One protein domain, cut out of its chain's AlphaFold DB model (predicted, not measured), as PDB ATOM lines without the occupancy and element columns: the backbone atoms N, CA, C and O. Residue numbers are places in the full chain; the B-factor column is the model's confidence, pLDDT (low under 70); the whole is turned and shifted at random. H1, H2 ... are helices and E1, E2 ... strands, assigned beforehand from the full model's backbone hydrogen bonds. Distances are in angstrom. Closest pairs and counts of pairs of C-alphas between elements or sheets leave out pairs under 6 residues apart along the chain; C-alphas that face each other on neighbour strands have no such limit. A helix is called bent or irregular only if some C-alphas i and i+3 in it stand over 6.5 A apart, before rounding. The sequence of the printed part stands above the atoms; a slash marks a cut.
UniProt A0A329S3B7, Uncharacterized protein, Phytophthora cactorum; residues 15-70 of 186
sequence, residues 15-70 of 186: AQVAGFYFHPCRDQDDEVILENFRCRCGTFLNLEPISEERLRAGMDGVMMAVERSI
ATOM      1  N   ALA A  15     186.636 187.815  98.855       68.88
ATOM      2  CA  ALA A  15     187.408 186.576  98.894       68.88
ATOM      3  C   ALA A  15     186.548 185.340  99.218       68.88
ATOM      4  O   ALA A  15     186.732 184.290  98.612       68.88
ATOM      5  N   GLN A  16     185.584 185.448 100.137       74.75
ATOM      6  CA  GLN A  16     184.661 184.355 100.465       74.75
ATOM      7  C   GLN A  16     183.675 184.075  99.326       74.75
ATOM      8  O   GLN A  16     183.414 182.913  99.016       74.75
ATOM      9  N   VAL A  17     183.157 185.122  98.675       72.69
ATOM     10  CA  VAL A  17     182.292 184.977  97.495       72.69
ATOM     11  C   VAL A  17     183.084 184.376  96.337       72.69
ATOM     12  O   VAL A  17     182.649 183.390  95.743       72.69
ATOM     13  N   ALA A  18     184.279 184.902  96.059       71.44
ATOM     14  CA  ALA A  18     185.162 184.367  95.032       71.44
ATOM     15  C   ALA A  18     185.499 182.897  95.305       71.44
ATOM     16  O   ALA A  18     185.311 182.078  94.418       71.44
ATOM     17  N   GLY A  19     185.871 182.532  96.536       74.38
ATOM     18  CA  GLY A  19     186.160 181.145  96.919       74.38
ATOM     19  C   GLY A  19     184.959 180.193  96.833       74.38
ATOM     20  O   GLY A  19     185.134 178.980  96.730       74.38
ATOM     21  N   PHE A  20     183.723 180.705  96.840       78.56
ATOM     22  CA  PHE A  20     182.548 179.880  96.559       78.56
ATOM     23  C   PHE A  20     182.464 179.518  95.073       78.56
ATOM     24  O   PHE A  20     182.231 178.350  94.739       78.56
ATOM     25  N   TYR A  21     182.641 180.497  94.184       72.50
ATOM     26  CA  TYR A  21     182.496 180.312  92.739       72.50
ATOM     27  C   TYR A  21     183.748 179.749  92.072       72.50
ATOM     28  O   TYR A  21     183.629 179.009  91.101       72.50
ATOM     29  N   PHE A  22     184.924 180.056  92.600       77.69
ATOM     30  CA  PHE A  22     186.215 179.802  91.987       77.69
ATOM     31  C   PHE A  22     187.090 178.983  92.934       77.69
ATOM     32  O   PHE A  22     187.209 179.297  94.114       77.69
ATOM     33  N   HIS A  23     187.698 177.921  92.413       76.88
ATOM     34  CA  HIS A  23     188.648 177.092  93.155       76.88
ATOM     35  C   HIS A  23     190.008 177.178  92.466       76.88
ATOM     36  O   HIS A  23     190.025 177.169  91.233       76.88
ATOM     37  N   PRO A  24     191.127 177.230  93.206       76.56
ATOM     38  CA  PRO A  24     192.448 177.174  92.595       76.56
ATOM     39  C   PRO A  24     192.577 175.912  91.741       76.56
ATOM     40  O   PRO A  24     192.152 174.824  92.152       76.56
ATOM     41  N   CYS A  25     193.117 176.059  90.538       77.00
ATOM     42  CA  CYS A  25     193.478 174.925  89.708       77.00
ATOM     43  C   CYS A  25     194.631 174.161  90.360       77.00
ATOM     44  O   CYS A  25     195.427 174.729  91.109       77.00
ATOM     45  N   ARG A  26     194.703 172.867  90.062       81.19
ATOM     46  CA  ARG A  26     195.821 172.016  90.448       81.19
ATOM     47  C   ARG A  26     196.492 171.468  89.203       81.19
ATOM     48  O   ARG A  26     195.796 171.233  88.211       81.19
ATOM     49  N   ASP A  27     197.809 171.348  89.233       80.94
ATOM     50  CA  ASP A  27     198.566 170.757  88.135       80.94
ATOM     51  C   ASP A  27     198.524 169.217  88.182       80.94
ATOM     52  O   ASP A  27     197.686 168.611  88.854       80.94
ATOM     53  N   GLN A  28     199.384 168.574  87.392       84.25
ATOM     54  CA  GLN A  28     199.448 167.112  87.292       84.25
ATOM     55  C   GLN A  28     200.018 166.458  88.560       84.25
ATOM     56  O   GLN A  28     199.770 165.272  88.778       84.25
ATOM     57  N   ASP A  29     200.716 167.232  89.391       88.75
ATOM     58  CA  ASP A  29     201.343 166.811  90.642       88.75
ATOM     59  C   ASP A  29     200.486 167.189  91.870       88.75
ATOM     60  O   ASP A  29     200.919 167.024  93.008       88.75
ATOM     61  N   ASP A  30     199.240 167.634  91.645       81.69
ATOM     62  CA  ASP A  30     198.281 168.089  92.665       81.69
ATOM     63  C   ASP A  30     198.690 169.402  93.375       81.69
ATOM     64  O   ASP A  30     198.097 169.779  94.394       81.69
ATOM     65  N   GLU A  31     199.641 170.152  92.806       86.69
ATOM     66  CA  GLU A  31     200.104 171.440  93.329       86.69
ATOM     67  C   GLU A  31     199.193 172.593  92.899       86.69
ATOM     68  O   GLU A  31     198.641 172.622  91.796       86.69
ATOM     69  N   VAL A  32     199.007 173.569  93.789       79.12
ATOM     70  CA  VAL A  32     198.089 174.693  93.557       79.12
ATOM     71  C   VAL A  32     198.691 175.697  92.574       79.12
ATOM     72  O   VAL A  32     199.689 176.353  92.866       79.12
ATOM     73  N   ILE A  33     198.008 175.912  91.451       77.50
ATOM     74  CA  ILE A  33     198.342 176.961  90.488       77.50
ATOM     75  C   ILE A  33     197.686 178.264  90.954       77.50
ATOM     76  O   ILE A  33     196.477 178.448  90.810       77.50
ATOM     77  N   LEU A  34     198.481 179.177  91.516       68.12
ATOM     78  CA  LEU A  34     197.985 180.421  92.129       68.12
ATOM     79  C   LEU A  34     197.304 181.387  91.144       68.12
ATOM     80  O   LEU A  34     196.512 182.225  91.565       68.12
ATOM     81  N   GLU A  35     197.600 181.269  89.851       64.19
ATOM     82  CA  GLU A  35     197.124 182.195  88.815       64.19
ATOM     83  C   GLU A  35     195.866 181.703  88.091       64.19
ATOM     84  O   GLU A  35     195.179 182.486  87.437       64.19
ATOM     85  N   ASN A  36     195.521 180.421  88.244       67.56
ATOM     86  CA  ASN A  36     194.423 179.802  87.516       67.56
ATOM     87  C   ASN A  36     193.334 179.350  88.478       67.56
ATOM     88  O   ASN A  36     193.576 178.577  89.402       67.56
ATOM     89  N   PHE A  37     192.105 179.784  88.217       71.06
ATOM     90  CA  PHE A  37     190.947 179.386  89.000       71.06
ATOM     91  C   PHE A  37     189.892 178.732  88.110       71.06
ATOM     92  O   PHE A  37     189.525 179.256  87.059       71.06
ATOM     93  N   ARG A  38     189.349 177.596  88.554       71.62
ATOM     94  CA  ARG A  38     188.220 176.931  87.896       71.62
ATOM     95  C   ARG A  38     186.903 177.389  88.500       71.62
ATOM     96  O   ARG A  38     186.734 177.388  89.723       71.62
ATOM     97  N   CYS A  39     185.939 177.715  87.645       73.12
ATOM     98  CA  CYS A  39     184.575 177.955  88.094       73.12
ATOM     99  C   CYS A  39     183.940 176.645  88.589       73.12
ATOM    100  O   CYS A  39     184.121 175.579  87.994       73.12
ATOM    101  N   ARG A  40     183.138 176.720  89.655       72.31
ATOM    102  CA  ARG A  40     182.383 175.596  90.227       72.31
ATOM    103  C   ARG A  40     181.461 174.925  89.200       72.31
ATOM    104  O   ARG A  40     181.190 173.737  89.336       72.31
ATOM    105  N   CYS A  41     181.009 175.639  88.164       74.31
ATOM    106  CA  CYS A  41     180.189 175.063  87.091       74.31
ATOM    107  C   CYS A  41     180.958 174.128  86.137       74.31
ATOM    108  O   CYS A  41     180.344 173.513  85.272       74.31
ATOM    109  N   GLY A  42     182.282 173.997  86.286       61.25
ATOM    110  CA  GLY A  42     183.110 173.090  85.489       61.25
ATOM    111  C   GLY A  42     183.624 173.677  84.173       61.25
ATOM    112  O   GLY A  42     184.427 173.028  83.508       61.25
ATOM    113  N   THR A  43     183.226 174.897  83.805       62.38
ATOM    114  CA  THR A  43     183.789 175.603  82.647       62.38
ATOM    115  C   THR A  43     185.171 176.155  82.993       62.38
ATOM    116  O   THR A  43     185.313 176.974  83.905       62.38
ATOM    117  N   PHE A  44     186.188 175.718  82.251       56.59
ATOM    118  CA  PHE A  44     187.508 176.336  82.265       56.59
ATOM    119  C   PHE A  44     187.480 177.571  81.367       56.59
ATOM    120  O   PHE A  44     187.244 177.465  80.164       56.59
ATOM    121  N   LEU A  45     187.716 178.742  81.949       54.81
ATOM    122  CA  LEU A  45     188.082 179.925  81.182       54.81
ATOM    123  C   LEU A  45     189.602 179.893  81.068       54.81
ATOM    124  O   LEU A  45     190.297 180.260  82.008       54.81
ATOM    125  N   ASN A  46     190.108 179.386  79.945       54.12
ATOM    126  CA  ASN A  46     191.539 179.403  79.641       54.12
ATOM    127  C   ASN A  46     191.903 180.800  79.118       54.12
ATOM    128  O   ASN A  46     192.172 181.002  77.935       54.12
ATOM    129  N   LEU A  47     191.744 181.790  79.991       61.50
ATOM    130  CA  LEU A  47     192.182 183.150  79.741       61.50
ATOM    131  C   LEU A  47     193.599 183.247  80.284       61.50
ATOM    132  O   LEU A  47     193.831 182.906  81.441       61.50
ATOM    133  N   GLU A  48     194.528 183.706  79.451       65.19
ATOM    134  CA  GLU A  48     195.831 184.159  79.938       65.19
ATOM    135  C   GLU A  48     195.622 185.127  81.114       65.19
ATOM    136  O   GLU A  48     194.680 185.935  81.052       65.19
ATOM    137  N   PRO A  49     196.460 185.078  82.165       67.75
ATOM    138  CA  PRO A  49     196.372 186.016  83.273       67.75
ATOM    139  C   PRO A  49     196.292 187.457  82.754       67.75
ATOM    140  O   PRO A  49     197.155 187.935  82.015       67.75
ATOM    141  N   ILE A  50     195.220 188.156  83.120       76.38
ATOM    142  CA  ILE A  50     195.023 189.567  82.786       76.38
ATOM    143  C   ILE A  50     195.355 190.418  84.007       76.38
ATOM    144  O   ILE A  50     195.019 190.052  85.132       76.38
ATOM    145  N   SER A  51     196.003 191.565  83.797       80.62
ATOM    146  CA  SER A  51     196.249 192.505  84.894       80.62
ATOM    147  C   SER A  51     194.933 193.093  85.411       80.62
ATOM    148  O   SER A  51     193.943 193.160  84.670       80.62
ATOM    149  N   GLU A  52     194.922 193.558  86.662       81.00
ATOM    150  CA  GLU A  52     193.752 194.225  87.243       81.00
ATOM    151  C   GLU A  52     193.308 195.411  86.373       81.00
ATOM    152  O   GLU A  52     192.119 195.584  86.111       81.00
ATOM    153  N   GLU A  53     194.260 196.190  85.856       80.44
ATOM    154  CA  GLU A  53     193.984 197.339  84.995       80.44
ATOM    155  C   GLU A  53     193.293 196.912  83.699       80.44
ATOM    156  O   GLU A  53     192.340 197.558  83.262       80.44
ATOM    157  N   ARG A  54     193.738 195.804  83.090       78.81
ATOM    158  CA  ARG A  54     193.120 195.274  81.867       78.81
ATOM    159  C   ARG A  54     191.738 194.699  82.130       78.81
ATOM    160  O   ARG A  54     190.852 194.893  81.300       78.81
ATOM    161  N   LEU A  55     191.543 194.026  83.263       82.56
ATOM    162  CA  LEU A  55     190.228 193.548  83.673       82.56
ATOM    163  C   LEU A  55     189.272 194.724  83.881       82.56
ATOM    164  O   LEU A  55     188.183 194.719  83.315       82.56
ATOM    165  N   ARG A  56     189.689 195.751  84.628       81.12
ATOM    166  CA  ARG A  56     188.890 196.955  84.885       81.12
ATOM    167  C   ARG A  56     188.509 197.659  83.586       81.12
ATOM    168  O   ARG A  56     187.326 197.837  83.329       81.12
ATOM    169  N   ALA A  57     189.483 197.933  82.718       79.94
ATOM    170  CA  ALA A  57     189.227 198.544  81.414       79.94
ATOM    171  C   ALA A  57     188.301 197.687  80.530       79.94
ATOM    172  O   ALA A  57     187.458 198.215  79.805       79.94
ATOM    173  N   GLY A  58     188.436 196.359  80.595       83.88
ATOM    174  CA  GLY A  58     187.538 195.429  79.916       83.88
ATOM    175  C   GLY A  58     186.104 195.519  80.441       83.88
ATOM    176  O   GLY A  58     185.171 195.632  79.648       83.88
ATOM    177  N   MET A  59     185.928 195.519  81.763       87.88
ATOM    178  CA  MET A  59     184.621 195.650  82.414       87.88
ATOM    179  C   MET A  59     183.975 197.011  82.132       87.88
ATOM    180  O   MET A  59     182.786 197.047  81.818       87.88
ATOM    181  N   ASP A  60     184.748 198.099  82.136       82.88
ATOM    182  CA  ASP A  60     184.281 199.436  81.749       82.88
ATOM    183  C   ASP A  60     183.802 199.445  80.288       82.88
ATOM    184  O   ASP A  60     182.741 199.981  79.961       82.88
ATOM    185  N   GLY A  61     184.542 198.780  79.394       84.75
ATOM    186  CA  GLY A  61     184.147 198.602  77.997       84.75
ATOM    187  C   GLY A  61     182.847 197.805  77.835       84.75
ATOM    188  O   GLY A  61     181.996 198.177  77.020       84.75
ATOM    189  N   VAL A  62     182.666 196.740  78.624       88.94
ATOM    190  CA  VAL A  62     181.427 195.943  78.655       88.94
ATOM    191  C   VAL A  62     180.261 196.782  79.169       88.94
ATOM    192  O   VAL A  62     179.216 196.806  78.520       88.94
ATOM    193  N   MET A  63     180.441 197.511  80.271       88.75
ATOM    194  CA  MET A  63     179.431 198.414  80.825       88.75
ATOM    195  C   MET A  63     178.976 199.432  79.772       88.75
ATOM    196  O   MET A  63     177.788 199.518  79.478       88.75
ATOM    197  N   MET A  64     179.917 200.090  79.089       87.81
ATOM    198  CA  MET A  64     179.606 201.044  78.018       87.81
ATOM    199  C   MET A  64     178.881 200.422  76.821       87.81
ATOM    200  O   MET A  64     178.074 201.076  76.156       87.81
ATOM    201  N   ALA A  65     179.184 199.171  76.474       91.38
ATOM    202  CA  ALA A  65     178.457 198.459  75.427       91.38
ATOM    203  C   ALA A  65     177.020 198.128  75.861       91.38
ATOM    204  O   ALA A  65     176.090 198.324  75.077       91.38
ATOM    205  N   VAL A  66     176.837 197.682  77.106       91.62
ATOM    206  CA  VAL A  66     175.527 197.360  77.686       91.62
ATOM    207  C   VAL A  66     174.657 198.609  77.810       91.62
ATOM    208  O   VAL A  66     173.523 198.592  77.340       91.62
ATOM    209  N   GLU A  67     175.185 199.706  78.353       91.81
ATOM    210  CA  GLU A  67     174.453 200.973  78.487       91.81
ATOM    211  C   GLU A  67     173.982 201.493  77.129       91.81
ATOM    212  O   GLU A  67     172.800 201.784  76.961       91.81
ATOM    213  N   ARG A  68     174.859 201.498  76.114       92.44
ATOM    214  CA  ARG A  68     174.476 201.876  74.742       92.44
ATOM    215  C   ARG A  68     173.420 200.952  74.146       92.44
ATOM    216  O   ARG A  68     172.548 201.422  73.417       92.44
ATOM    217  N   SER A  69     173.491 199.652  74.437       93.69
ATOM    218  CA  SER A  69     172.489 198.688  73.981       93.69
ATOM    219  C   SER A  69     171.136 198.901  74.653       93.69
ATOM    220  O   SER A  69     170.117 198.695  74.008       93.69
ATOM    221  N   ILE A  70     171.101 199.290  75.928       93.94
ATOM    222  CA  ILE A  70     169.846 199.601  76.619       93.94
ATOM    223  C   ILE A  70     169.301 200.939  76.113       93.94
ATOM    224  O   ILE A  70     168.129 201.024  75.761       93.94
TER     225      ILE A  70
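Overview. This is residues 15 to 70 of the 186 residues of an uncharacterized protein of Phytophthora cactorum (UniProt A0A329S3B7). A small hairpin of two strands, E1 and a sharply bent E2, has the short helix H1 at one end; a long loop leads away to the long helix H2, whose residues 52 to 57 and 59 to 70 stick out as a free arm. The 56 printed residues run H1, E1, E2, H2, with an antiparallel sheet; the class is mixed, helices and strands. The whole is loose, radius of gyration of the C-alphas 14.5 A, spanning 47 by 21 by 20 A.

Arrangement. Look first at the hairpin of E1, residues 22 to 26, and E2, residues 32 to 39, antiparallel at 133 degrees; N 23 and O 38, 2.9 A, are within hydrogen-bond range. E2 bends by 101 degrees at Glu 35. H1, residues 15 to 21, comes closest to E2 at the C-alphas of Tyr 21 and Cys 39, 5.6 A. H2, residues 52 to 70, is apart from H1 and E1. In both helices every O i to N i+4 pair is within hydrogen-bond range.

Along the chain. Find C-alpha 15 at (187.408, 186.576, 98.894), where H1 begins. From C-alpha 52, H2 runs 26.7 A to C-alpha 70 at (169.846, 199.601, 76.619).

Size, cuts and confidence. The farthest C-alphas, Asp 29 and Ile 70, are 47.6 A apart. The printed part has no cut; the link E2 to H2 is long. Residues 15, 34 to 36 and 42 to 49 have pLDDT under 70.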